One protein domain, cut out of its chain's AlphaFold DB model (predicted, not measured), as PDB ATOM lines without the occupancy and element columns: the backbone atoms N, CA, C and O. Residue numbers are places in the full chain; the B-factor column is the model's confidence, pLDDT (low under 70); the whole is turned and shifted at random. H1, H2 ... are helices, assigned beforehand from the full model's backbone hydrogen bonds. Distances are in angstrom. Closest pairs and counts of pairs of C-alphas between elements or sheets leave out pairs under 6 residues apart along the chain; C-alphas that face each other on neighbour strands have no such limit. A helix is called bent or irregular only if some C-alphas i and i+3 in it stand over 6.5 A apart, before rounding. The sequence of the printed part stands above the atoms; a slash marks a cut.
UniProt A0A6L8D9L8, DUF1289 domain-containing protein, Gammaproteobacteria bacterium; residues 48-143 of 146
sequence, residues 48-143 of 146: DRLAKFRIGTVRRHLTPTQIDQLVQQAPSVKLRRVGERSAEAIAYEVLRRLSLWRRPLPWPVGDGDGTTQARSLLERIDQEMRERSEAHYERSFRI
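What this domain is: This is residues 48 to 143 of the 146 residues of the protein "DUF1289 domain-containing protein" of Gammaproteobacteria bacterium (UniProt A0A6L8D9L8). One long helix, H4, crosses a small cluster of three shorter ones: H1 and H3 pack on H4, H2 packs on H3, and residues 137 to 143 stick out. The 96 printed residues, all helix in class, hold H1 to H4 in chain order and no named strand. The whole is compact, radius of gyration of the C-alphas 14.2 A, spanning 45 by 33 by 22 A.

Where its parts are: H1, residues 48 to 61, 20.2 A, begins at C-alpha (144.114, 93.606, 125.217). H2 is residues 64 to 71, 10.5 A, and H3 residues 87 to 100, 19.9 A. H4, residues 114 to 143, 42.7 A, ends at C-alpha (161.545, 100.896, 137.194); it is only just irregular, C-alphas 140 and 143 being 6.6 A apart.

How they stand to each other: H3, the hub, touches H1, H2 and H4; closest C-alphas are Glu 88 and Ile 55, 5.4 A, Ala 91 and Leu 70, 4.9 A, Ser 99 and Arg 119, 5.0 A. H1 touches H4 at a steep tilt of 45 degrees, opposite ways, closest C-alphas Thr 57 and Ile 125, 6.4 A. H2 and H4 are apart. Every O i to N i+4 pair is within hydrogen-bond range in H1, H2 and H3, and 25 of 26 in H4.

The domain as a whole: The C-alphas of Asp 111 and Ile 143 are farthest apart, 46.4 A. The printed part has no cut; the links H2 to H3 and H3 to H4 are long. Residues 111 to 112 and 142 to 143 have pLDDT under 70.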
ATOM      1  N   ASP A  48     143.889  94.978 124.756       90.38
ATOM      2  CA  ASP A  48     144.114  93.606 125.217       90.38
ATOM      3  C   ASP A  48     144.559  93.572 126.687       90.38
ATOM      4  O   ASP A  48     143.983  92.839 127.495       90.38
ATOM      5  N   ARG A  49     145.496  94.445 127.086       92.56
ATOM      6  CA  ARG A  49     145.900  94.586 128.496       92.56
ATOM      7  C   ARG A  49     144.703  94.901 129.395       92.56
ATOM      8  O   ARG A  49     144.497  94.235 130.411       92.56
ATOM      9  N   LEU A  50     143.899  95.899 129.028       90.25
ATOM     10  CA  LEU A  50     142.718  96.289 129.807       90.25
ATOM     11  C   LEU A  50     141.677  95.169 129.864       90.25
ATOM     12  O   LEU A  50     141.021  94.983 130.890       90.25
ATOM     13  N   ALA A  51     141.513  94.419 128.771       90.25
ATOM     14  CA  ALA A  51     140.636  93.260 128.735       90.25
ATOM     15  C   ALA A  51     141.111  92.167 129.701       90.25
ATOM     16  O   ALA A  51     140.301  91.677 130.489       90.25
ATOM     17  N   LYS A  52     142.410  91.853 129.717       91.88
ATOM     18  CA  LYS A  52     143.012  90.885 130.648       91.88
ATOM     19  C   LYS A  52     142.822  91.291 132.108       91.88
ATOM     20  O   LYS A  52     142.417  90.457 132.917       91.88
ATOM     21  N   PHE A  53     143.055  92.560 132.445       91.38
ATOM     22  CA  PHE A  53     142.808  93.059 133.802       91.38
ATOM     23  C   PHE A  53     141.342  92.918 134.185       91.38
ATOM     24  O   PHE A  53     141.050  92.340 135.228       91.38
ATOM     25  N   ARG A  54     140.424  93.341 133.311       92.25
ATOM     26  CA  ARG A  54     138.985  93.234 133.567       92.25
ATOM     27  C   ARG A  54     138.546  91.793 133.789       92.25
ATOM     28  O   ARG A  54     137.880  91.526 134.781       92.25
ATOM     29  N   ILE A  55     138.937  90.873 132.909       92.94
ATOM     30  CA  ILE A  55     138.608  89.447 133.041       92.94
ATOM     31  C   ILE A  55     139.141  88.901 134.371       92.94
ATOM     32  O   ILE A  55     138.396  88.274 135.121       92.94
ATOM     33  N   GLY A  56     140.409  89.174 134.691       93.75
ATOM     34  CA  GLY A  56     141.040  88.693 135.919       93.75
ATOM     35  C   GLY A  56     140.416  89.259 137.197       93.75
ATOM     36  O   GLY A  56     140.258  88.523 138.167       93.75
ATOM     37  N   THR A  57     140.045  90.541 137.206       95.12
ATOM     38  CA  THR A  57     139.394  91.180 138.357       95.12
ATOM     39  C   THR A  57     137.965  90.678 138.524       95.12
ATOM     40  O   THR A  57     137.586  90.262 139.614       95.12
ATOM     41  N   VAL A  58     137.178  90.632 137.446       95.38
ATOM     42  CA  VAL A  58     135.789  90.148 137.497       95.38
ATOM     43  C   VAL A  58     135.722  88.719 138.031       95.38
ATOM     44  O   VAL A  58     134.953  88.461 138.951       95.38
ATOM     45  N   ARG A  59     136.579  87.813 137.543       95.75
ATOM     46  CA  ARG A  59     136.644  86.420 138.028       95.75
ATOM     47  C   ARG A  59     137.061  86.282 139.493       95.75
ATOM     48  O   ARG A  59     136.809  85.246 140.093       95.75
ATOM     49  N   ARG A  60     137.729  87.289 140.064       95.75
ATOM     50  CA  ARG A  60     138.108  87.292 141.484       95.75
ATOM     51  C   ARG A  60     136.950  87.718 142.385       95.75
ATOM     52  O   ARG A  60     136.855  87.238 143.508       95.75
ATOM     53  N   HIS A  61     136.094  88.617 141.899       94.75
ATOM     54  CA  HIS A  61     134.960  89.157 142.662       94.75
ATOM     55  C   HIS A  61     133.653  88.399 142.444       94.75
ATOM     56  O   HIS A  61     132.756  88.502 143.277       94.75
ATOM     57  N   LEU A  62     133.525  87.675 141.332       95.06
ATOM     58  CA  LEU A  62     132.296  87.001 140.936       95.06
ATOM     59  C   LEU A  62     132.540  85.526 140.649       95.06
ATOM     60  O   LEU A  62     133.506  85.154 139.982       95.06
ATOM     61  N   THR A  63     131.617  84.691 141.119       96.06
ATOM     62  CA  THR A  63     131.591  83.271 140.766       96.06
ATOM     63  C   THR A  63     131.122  83.085 139.317       96.06
ATOM     64  O   THR A  63     130.431  83.960 138.782       96.06
ATOM     65  N   PRO A  64     131.426  81.942 138.670       96.06
ATOM     66  CA  PRO A  64     130.918  81.645 137.327       96.06
ATOM     67  C   PRO A  64     129.394  81.797 137.222       96.06
ATOM     68  O   PRO A  64     128.901  82.465 136.319       96.06
ATOM     69  N   THR A  65     128.653  81.309 138.221       96.31
ATOM     70  CA  THR A  65     127.191  81.443 138.284       96.31
ATOM     71  C   THR A  65     126.735  82.903 138.302       96.31
ATOM     72  O   THR A  65     125.794  83.262 137.600       96.31
ATOM     73  N   GLN A  66     127.394  83.768 139.079       95.19
ATOM     74  CA  GLN A  66     127.043  85.192 139.144       95.19
ATOM     75  C   GLN A  66     127.368  85.928 137.841       95.19
ATOM     76  O   GLN A  66     126.620  86.821 137.433       95.19
ATOM     77  N   ILE A  67     128.465  85.555 137.172       96.31
ATOM     78  CA  ILE A  67     128.810  86.074 135.843       96.31
ATOM     79  C   ILE A  67     127.692  85.726 134.860       96.31
ATOM     80  O   ILE A  67     127.174  86.625 134.199       96.31
ATOM     81  N   ASP A  68     127.258  84.467 134.822       95.56
ATOM     82  CA  ASP A  68     126.180  84.020 133.936       95.56
ATOM     83  C   ASP A  68     124.858  84.740 134.231       95.56
ATOM     84  O   ASP A  68     124.190  85.219 133.312       95.56
ATOM     85  N   GLN A  69     124.508  84.906 135.511       94.94
ATOM     86  CA  GLN A  69     123.318  85.657 135.922       94.94
ATOM     87  C   GLN A  69     123.358  87.119 135.451       94.94
ATOM     88  O   GLN A  69     122.330  87.648 135.030       94.94
ATOM     89  N   LEU A  70     124.521  87.783 135.477       95.12
ATOM     90  CA  LEU A  70     124.671  89.133 134.916       95.12
ATOM     91  C   LEU A  70     124.601  89.120 133.386       95.12
ATOM     92  O   LEU A  70     123.928  89.967 132.802       95.12
ATOM     93  N   VAL A  71     125.245  88.163 132.718       94.69
ATOM     94  CA  VAL A  71     125.200  88.037 131.252       94.69
ATOM     95  C   VAL A  71     123.761  87.876 130.758       94.69
ATOM     96  O   VAL A  71     123.367  88.534 129.794       94.69
ATOM     97  N   GLN A  72     122.937  87.102 131.463       93.69
ATOM     98  CA  GLN A  72     121.508  86.946 131.166       93.69
ATOM     99  C   GLN A  72     120.712  88.260 131.268       93.69
ATOM    100  O   GLN A  72     119.666  88.395 130.637       93.69
ATOM    101  N   GLN A  73     121.208  89.264 131.999       93.38
ATOM    102  CA  GLN A  73     120.594  90.593 132.071       93.38
ATOM    103  C   GLN A  73     121.025  91.534 130.934       93.38
ATOM    104  O   GLN A  73     120.476  92.632 130.820       93.38
ATOM    105  N   ALA A  74     121.950  91.137 130.052       92.50
ATOM    106  CA  ALA A  74     122.406  91.970 128.933       92.50
ATOM    107  C   ALA A  74     121.267  92.523 128.040       92.50
ATOM    108  O   ALA A  74     121.332  93.709 127.680       92.50
ATOM    109  N   PRO A  75     120.197  91.758 127.723       90.75
ATOM    110  CA  PRO A  75     119.051  92.280 126.977       90.75
ATOM    111  C   PRO A  75     118.282  93.354 127.756       90.75
ATOM    112  O   PRO A  75     117.903  94.376 127.183       90.75
ATOM    113  N   SER A  76     118.109  93.168 129.072       87.94
ATOM    114  CA  SER A  76     117.346  94.093 129.926       87.94
ATOM    115  C   SER A  76     118.024  95.456 130.054       87.94
ATOM    116  O   SER A  76     117.361  96.467 130.285       87.94
ATOM    117  N   VAL A  77     119.341  95.497 129.845       86.75
ATOM    118  CA  VAL A  77     120.115  96.732 129.839       86.75
ATOM    119  C   VAL A  77     120.423  97.265 128.443       86.75
ATOM    120  O   VAL A  77     121.096  98.284 128.351       86.75
ATOM    121  N   LYS A  78     119.929  96.644 127.360       86.81
ATOM    122  CA  LYS A  78     120.180  97.042 125.956       86.81
ATOM    123  C   LYS A  78     121.674  97.190 125.638       86.81
ATOM    124  O   LYS A  78     122.128  98.219 125.118       86.81
ATOM    125  N   LEU A  79     122.473  96.197 126.020       84.88
ATOM    126  CA  LEU A  79     123.901  96.206 125.714       84.88
ATOM    127  C   LEU A  79     124.140  95.966 124.211       84.88
ATOM    128  O   LEU A  79     123.545  95.076 123.613       84.88
ATOM    129  N   ARG A  80     125.021  96.762 123.592       81.56
ATOM    130  CA  ARG A  80     125.425  96.609 122.182       81.56
ATOM    131  C   ARG A  80     126.667  95.725 122.060       81.56
ATOM    132  O   ARG A  80     127.506  95.738 122.958       81.56
ATOM    133  N   ARG A  81     126.815  95.052 120.909       75.88
ATOM    134  CA  ARG A  81     127.991  94.232 120.551       75.88
ATOM    135  C   ARG A  81     128.349  93.205 121.633       75.88
ATOM    136  O   ARG A  81     129.492  93.113 122.065       75.88
ATOM    137  N   VAL A  82     127.342  92.474 122.115       78.25
ATOM    138  CA  VAL A  82     127.510  91.438 123.151       78.25
ATOM    139  C   VAL A  82     128.349  90.271 122.617       78.25
ATOM    140  O   VAL A  82     129.255  89.829 123.306       78.25
ATOM    141  N   GLY A  83     128.125  89.840 121.368       77.44
ATOM    142  CA  GLY A  83     128.833  88.700 120.761       77.44
ATOM    143  C   GLY A  83     130.334  88.901 120.514       77.44
ATOM    144  O   GLY A  83     131.042  87.934 120.270       77.44
ATOM    145  N   GLU A  84     130.835  90.134 120.605       82.06
ATOM    146  CA  GLU A  84     132.260  90.464 120.438       82.06
ATOM    147  C   GLU A  84     133.010  90.536 121.784       82.06
ATOM    148  O   GLU A  84     134.193  90.871 121.831       82.06
ATOM    149  N   ARG A  85     132.323  90.296 122.907       85.31
ATOM    150  CA  ARG A  85     132.847  90.508 124.263       85.31
ATOM    151  C   ARG A  85     132.906  89.197 125.035       85.31
ATOM    152  O   ARG A  85     132.063  88.324 124.864       85.31
ATOM    153  N   SER A  86     133.866  89.094 125.951       91.81
ATOM    154  CA  SER A  86     133.894  87.993 126.916       91.81
ATOM    155  C   SER A  86     132.735  88.101 127.919       91.81
ATOM    156  O   SER A  86     132.214  89.197 128.161       91.81
ATOM    157  N   ALA A  87     132.366  86.981 128.547       94.12
ATOM    158  CA  ALA A  87     131.320  86.930 129.570       94.12
ATOM    159  C   ALA A  87     131.584  87.917 130.720       94.12
ATOM    160  O   ALA A  87     130.687  88.631 131.156       94.12
ATOM    161  N   GLU A  88     132.838  88.051 131.147       95.19
ATOM    162  CA  GLU A  88     133.261  88.974 132.202       95.19
ATOM    163  C   GLU A  88     133.100  90.437 131.787       95.19
ATOM    164  O   GLU A  88     132.700  91.282 132.587       95.19
ATOM    165  N   ALA A  89     133.406  90.752 130.527       91.75
ATOM    166  CA  ALA A  89     133.246  92.099 129.996       91.75
ATOM    167  C   ALA A  89     131.765  92.488 129.879       91.75
ATOM    168  O   ALA A  89     131.415  93.646 130.113       91.75
ATOM    169  N   ILE A  90     130.902  91.530 129.535       94.12
ATOM    170  CA  ILE A  90     129.447  91.708 129.533       94.12
ATOM    171  C   ILE A  90     128.945  91.888 130.968       94.12
ATOM    172  O   ILE A  90     128.259  92.871 131.241       94.12
ATOM    173  N   ALA A  91     129.323  90.993 131.884       95.44
ATOM    174  CA  ALA A  91     128.910  91.026 133.282       95.44
ATOM    175  C   ALA A  91     129.287  92.348 133.962       95.44
ATOM    176  O   ALA A  91     128.447  92.964 134.616       95.44
ATOM    177  N   TYR A  92     130.512  92.834 133.743       94.94
ATOM    178  CA  TYR A  92     130.963  94.131 134.246       94.94
ATOM    179  C   TYR A  92     130.102  95.297 133.734       94.94
ATOM    180  O   TYR A  92     129.669  96.145 134.510       94.94
ATOM    181  N   GLU A  93     129.811  95.343 132.432       93.00
ATOM    182  CA  GLU A  93     129.014  96.427 131.846       93.00
ATOM    183  C   GLU A  93     127.538  96.358 132.267       93.00
ATOM    184  O   GLU A  93     126.906  97.394 132.486       93.00
ATOM    185  N   VAL A  94     126.987  95.153 132.432       94.69
ATOM    186  CA  VAL A  94     125.659  94.956 133.022       94.69
ATOM    187  C   VAL A  94     125.644  95.483 134.450       94.69
ATOM    188  O   VAL A  94     124.794  96.312 134.768       94.69
ATOM    189  N   LEU A  95     126.592  95.059 135.292       94.56
ATOM    190  CA  LEU A  95     126.710  95.515 136.675       94.56
ATOM    191  C   LEU A  95     126.798  97.044 136.741       94.56
ATOM    192  O   LEU A  95     126.064  97.672 137.499       94.56
ATOM    193  N   ARG A  96     127.615  97.654 135.879       93.00
ATOM    194  CA  ARG A  96     127.726  99.109 135.763       93.00
ATOM    195  C   ARG A  96     126.379  99.775 135.466       93.00
ATOM    196  O   ARG A  96     126.040 100.769 136.106       93.00
ATOM    197  N   ARG A  97     125.585  99.232 134.537       93.31
ATOM    198  CA  ARG A  97     124.240  99.755 134.218       93.31
ATOM    199  C   ARG A  97     123.241  99.541 135.351       93.31
ATOM    200  O   ARG A  97     122.471 100.455 135.634       93.31
ATOM    201  N   LEU A  98     123.271  98.386 136.017       92.12
ATOM    202  CA  LEU A  98     122.425  98.125 137.185       92.12
ATOM    203  C   LEU A  98     122.717  99.135 138.302       92.12
ATOM    204  O   LEU A  98     121.786  99.760 138.806       92.12
ATOM    205  N   SER A  99     123.992  99.383 138.606       91.62
ATOM    206  CA  SER A  99     124.411 100.363 139.613       91.62
ATOM    207  C   SER A  99     123.991 101.792 139.255       91.62
ATOM    208  O   SER A  99     123.462 102.506 140.110       91.62
ATOM    209  N   LEU A 100     124.163 102.208 137.992       89.94
ATOM    210  CA  LEU A 100     123.746 103.535 137.516       89.94
ATOM    211  C   LEU A 100     122.230 103.734 137.594       89.94
ATOM    212  O   LEU A 100     121.763 104.803 137.977       89.94
ATOM    213  N   TRP A 101     121.455 102.707 137.249       91.81
ATOM    214  CA  TRP A 101     119.992 102.762 137.272       91.81
ATOM    215  C   TRP A 101     119.390 102.380 138.625       91.81
ATOM    216  O   TRP A 101     118.171 102.259 138.726       91.81
ATOM    217  N   ARG A 102     120.225 102.183 139.656       90.56
ATOM    218  CA  ARG A 102     119.809 101.758 141.002       90.56
ATOM    219  C   ARG A 102     118.922 100.507 140.975       90.56
ATOM    220  O   ARG A 102     117.924 100.429 141.684       90.56
ATOM    221  N   ARG A 103     119.274  99.532 140.137       90.50
ATOM    222  CA  ARG A 103     118.608  98.226 140.062       90.50
ATOM    223  C   ARG A 103     119.355  97.202 140.922       90.50
ATOM    224  O   ARG A 103     120.582  97.275 141.006       90.50
ATOM    225  N   PRO A 104     118.641  96.258 141.555       91.19
ATOM    226  CA  PRO A 104     119.275  95.250 142.387       91.19
ATOM    227  C   PRO A 104     120.017  94.210 141.542       91.19
ATOM    228  O   PRO A 104     119.782  94.073 140.336       91.19
ATOM    229  N   LEU A 105     120.901  93.461 142.198       91.81
ATOM    230  CA  LEU A 105     121.539  92.284 141.614       91.81
ATOM    231  C   LEU A 105     120.491  91.198 141.288       91.81
ATOM    232  O   LEU A 105     119.471  91.107 141.971       91.81
ATOM    233  N   PRO A 106     120.727  90.356 140.265       91.12
ATOM    234  CA  PRO A 106     119.786  89.312 139.850       91.12
ATOM    235  C   PRO A 106     119.760  88.077 140.773       91.12
ATOM    236  O   PRO A 106     119.096  87.094 140.454       91.12
ATOM    237  N   TRP A 107     120.469  88.106 141.903       90.56
ATOM    238  CA  TRP A 107     120.449  87.065 142.931       90.56
ATOM    239  C   TRP A 107     120.029  87.648 144.286       90.56
ATOM    240  O   TRP A 107     120.175  88.853 144.496       90.56
ATOM    241  N   PRO A 108     119.527  86.817 145.219       82.44
ATOM    242  CA  PRO A 108     119.209  87.260 146.571       82.44
ATOM    243  C   PRO A 108     120.475  87.745 147.269       82.44
ATOM    244  O   PRO A 108     121.503  87.067 147.232       82.44
ATOM    245  N   VAL A 109     120.405  88.906 147.915       78.25
ATOM    246  CA  VAL A 109     121.578  89.528 148.526       78.25
ATOM    247  C   VAL A 109     121.381  89.740 150.026       78.25
ATOM    248  O   VAL A 109     121.313  90.869 150.483       78.25
ATOM    249  N   GLY A 110     121.307  88.654 150.803       75.81
ATOM    250  CA  GLY A 110     121.237  88.704 152.275       75.81
ATOM    251  C   GLY A 110     120.234  89.726 152.837       75.81
ATOM    252  O   GLY A 110     119.259  90.078 152.179       75.81
ATOM    253  N   ASP A 111     120.509  90.246 154.034       67.81
ATOM    254  CA  ASP A 111     119.672  91.260 154.700       67.81
ATOM    255  C   ASP A 111     119.876  92.692 154.155       67.81
ATOM    256  O   ASP A 111     119.375  93.665 154.717       67.81
ATOM    257  N   GLY A 112     120.650  92.855 153.077       69.00
ATOM    258  CA  GLY A 112     121.010  94.162 152.535       69.00
ATOM    259  C   GLY A 112     120.180  94.566 151.316       69.00
ATOM    260  O   GLY A 112     119.748  93.738 150.519       69.00
ATOM    261  N   ASP A 113     120.047  95.874 151.091       81.56
ATOM    262  CA  ASP A 113     119.465  96.411 149.859       81.56
ATOM    263  C   ASP A 113     120.305  96.007 148.633       81.56
ATOM    264  O   ASP A 113     121.458  96.425 148.465       81.56
ATOM    265  N   GLY A 114     119.712  95.202 147.748       77.69
ATOM    266  CA  GLY A 114     120.358  94.713 146.531       77.69
ATOM    267  C   GLY A 114     120.854  95.826 145.600       77.69
ATOM    268  O   GLY A 114     121.789  95.589 144.835       77.69
ATOM    269  N   THR A 115     120.286  97.040 145.666       82.56
ATOM    270  CA  THR A 115     120.756  98.185 144.862       82.56
ATOM    271  C   THR A 115     122.047  98.788 145.419       82.56
ATOM    272  O   THR A 115     122.969  99.103 144.662       82.56
ATOM    273  N   THR A 116     122.156  98.887 146.744       85.94
ATOM    274  CA  THR A 116     123.381  99.316 147.429       85.94
ATOM    275  C   THR A 116     124.505  98.310 147.205       85.94
ATOM    276  O   THR A 116     125.631  98.696 146.899       85.94
ATOM    277  N   GLN A 117     124.191  97.016 147.232       86.56
ATOM    278  CA  GLN A 117     125.188  95.969 147.014       86.56
ATOM    279  C   GLN A 117     125.702  95.903 145.573       86.56
ATOM    280  O   GLN A 117     126.892  95.662 145.377       86.56
ATOM    281  N   ALA A 118     124.864  96.186 144.567       89.94
ATOM    282  CA  ALA A 118     125.329  96.345 143.187       89.94
ATOM    283  C   ALA A 118     126.378  97.466 143.073       89.94
ATOM    284  O   ALA A 118     127.428  97.281 142.451       89.94
ATOM    285  N   ARG A 119     126.129  98.610 143.731       91.00
ATOM    286  CA  ARG A 119     127.071  99.735 143.765       91.00
ATOM    287  C   ARG A 119     128.375  99.355 144.463       91.00
ATOM    288  O   ARG A 119     129.429  99.506 143.859       91.00
ATOM    289  N   SER A 120     128.308  98.801 145.671       91.25
ATOM    290  CA  SER A 120     129.509  98.421 146.428       91.25
ATOM    291  C   SER A 120     130.322  97.322 145.739       91.25
ATOM    292  O   SER A 120     131.549  97.313 145.798       91.25
ATOM    293  N   LEU A 121     129.666  96.391 145.042       92.88
ATOM    294  CA  LEU A 121     130.350  95.395 144.219       92.88
ATOM    295  C   LEU A 121     131.092  96.047 143.045       92.88
ATOM    296  O   LEU A 121     132.254  95.715 142.814       92.88
ATOM    297  N   LEU A 122     130.446  96.978 142.334       93.75
ATOM    298  CA  LEU A 122     131.084  97.732 141.256       93.75
ATOM    299  C   LEU A 122     132.287  98.529 141.774       93.75
ATOM    300  O   LEU A 122     133.358  98.438 141.188       93.75
ATOM    301  N   GLU A 123     132.137  99.233 142.897       92.44
ATOM    302  CA  GLU A 123     133.208 100.015 143.528       92.44
ATOM    303  C   GLU A 123     134.424  99.147 143.877       92.44
ATOM    304  O   GLU A 123     135.554  99.547 143.607       92.44
ATOM    305  N   ARG A 124     134.218  97.934 144.410       94.56
ATOM    306  CA  ARG A 124     135.316  96.990 144.696       94.56
ATOM    307  C   ARG A 124     136.029  96.510 143.432       94.56
ATOM    308  O   ARG A 124     137.257  96.430 143.424       94.56
ATOM    309  N   ILE A 125     135.282  96.207 142.371       94.44
ATOM    310  CA  ILE A 125     135.867  95.804 141.085       94.44
ATOM    311  C   ILE A 125     136.656  96.970 140.473       94.44
ATOM    312  O   ILE A 125     137.784  96.774 140.021       94.44
ATOM    313  N   ASP A 126     136.093  98.177 140.485       92.06
ATOM    314  CA  ASP A 126     136.720  99.387 139.949       92.06
ATOM    315  C   ASP A 126     137.987  99.774 140.732       92.06
ATOM    316  O   ASP A 126     139.002 100.162 140.144       92.06
ATOM    317  N   GLN A 127     137.965  99.606 142.057       91.00
ATOM    318  CA  GLN A 127     139.126  99.776 142.927       91.00
ATOM    319  C   GLN A 127     140.267  98.827 142.537       91.00
ATOM    320  O   GLN A 127     141.376  99.287 142.265       91.00
ATOM    321  N   GLU A 128     140.005  97.522 142.439       93.69
ATOM    322  CA  GLU A 128     141.048  96.549 142.093       93.69
ATOM    323  C   GLU A 128     141.548  96.727 140.648       93.69
ATOM    324  O   GLU A 128     142.737  96.561 140.368       93.69
ATOM    325  N   MET A 129     140.669  97.105 139.714       92.31
ATOM    326  CA  MET A 129     141.067  97.468 138.350       92.31
ATOM    327  C   MET A 129     142.084  98.610 138.336       92.31
ATOM    328  O   MET A 129     143.060  98.561 137.578       92.31
ATOM    329  N   ARG A 130     141.878  99.620 139.187       88.81
ATOM    330  CA  ARG A 130     142.801 100.746 139.331       88.81
ATOM    331  C   ARG A 130     144.135 100.304 139.923       88.81
ATOM    332  O   ARG A 130     145.162 100.559 139.304       88.81
ATOM    333  N   GLU A 131     144.115  99.576 141.036       90.69
ATOM    334  CA  GLU A 131     145.324  99.070 141.707       90.69
ATOM    335  C   GLU A 131     146.178  98.190 140.785       90.69
ATOM    336  O   GLU A 131     147.396  98.343 140.708       90.69
ATOM    337  N   ARG A 132     145.550  97.291 140.016       91.12
ATOM    338  CA  ARG A 132     146.262  96.446 139.043       91.12
ATOM    339  C   ARG A 132     146.894  97.263 137.922       91.12
ATOM    340  O   ARG A 132     148.002  96.944 137.487       91.12
ATOM    341  N   SER A 133     146.194  98.295 137.459       88.19
ATOM    342  CA  SER A 133     146.698  99.197 136.424       88.19
ATOM    343  C   SER A 133     147.874 100.024 136.948       88.19
ATOM    344  O   SER A 133     148.872 100.158 136.247       88.19
ATOM    345  N   GLU A 134     147.807 100.491 138.196       88.88
ATOM    346  CA  GLU A 134     148.875 101.233 138.878       88.88
ATOM    347  C   GLU A 134     150.112 100.384 139.087       88.88
ATOM    348  O   GLU A 134     151.182 100.728 138.593       88.88
ATOM    349  N   ALA A 135     149.950  99.199 139.663       88.50
ATOM    350  CA  ALA A 135     151.061  98.284 139.854       88.50
ATOM    351  C   ALA A 135     151.718  97.885 138.514       88.50
ATOM    352  O   ALA A 135     152.927  97.666 138.449       88.50
ATOM    353  N   HIS A 136     150.945  97.776 137.424       88.81
ATOM    354  CA  HIS A 136     151.507  97.534 136.094       88.81
ATOM    355  C   HIS A 136     152.257  98.750 135.548       88.81
ATOM    356  O   HIS A 136     153.335  98.578 134.979       88.81
ATOM    357  N   TYR A 137     151.710  99.953 135.723       87.19
ATOM    358  CA  TYR A 137     152.366 101.190 135.319       87.19
ATOM    359  C   TYR A 137     153.711 101.354 136.029       87.19
ATOM    360  O   TYR A 137     154.731 101.573 135.383       87.19
ATOM    361  N   GLU A 138     153.740 101.162 137.346       86.56
ATOM    362  CA  GLU A 138     154.963 101.280 138.134       86.56
ATOM    363  C   GLU A 138     156.032 100.281 137.690       86.56
ATOM    364  O   GLU A 138     157.168 100.667 137.420       86.56
ATOM    365  N   ARG A 139     155.666  99.007 137.516       85.88
ATOM    366  CA  ARG A 139     156.612  97.990 137.034       85.88
ATOM    367  C   ARG A 139     157.141  98.275 135.629       85.88
ATOM    368  O   ARG A 139     158.303  97.997 135.364       85.88
ATOM    369  N   SER A 140     156.299  98.798 134.742       83.50
ATOM    370  CA  SER A 140     156.635  98.938 133.318       83.50
ATOM    371  C   SER A 140     157.303 100.273 132.983       83.50
ATOM    372  O   SER A 140     158.047 100.342 132.012       83.50
ATOM    373  N   PHE A 141     157.052 101.323 133.773       78.62
ATOM    374  CA  PHE A 141     157.501 102.688 133.472       78.62
ATOM    375  C   PHE A 141     158.264 103.365 134.619       78.62
ATOM    376  O   PHE A 141     159.070 104.249 134.350       78.62
ATOM    377  N   ARG A 142     158.065 102.971 135.887       63.97
ATOM    378  CA  ARG A 142     158.760 103.582 137.041       63.97
ATOM    379  C   ARG A 142     160.096 102.902 137.363       63.97
ATOM    380  O   ARG A 142     160.993 103.562 137.874       63.97
ATOM    381  N   ILE A 143     160.267 101.621 137.022       53.50
ATOM    382  CA  ILE A 143     161.545 100.896 137.194       53.50
ATOM    383  C   ILE A 143     162.595 101.301 136.137       53.50
ATOM    384  O   ILE A 143     163.784 101.122 136.361       53.50
TER     385      ILE A 143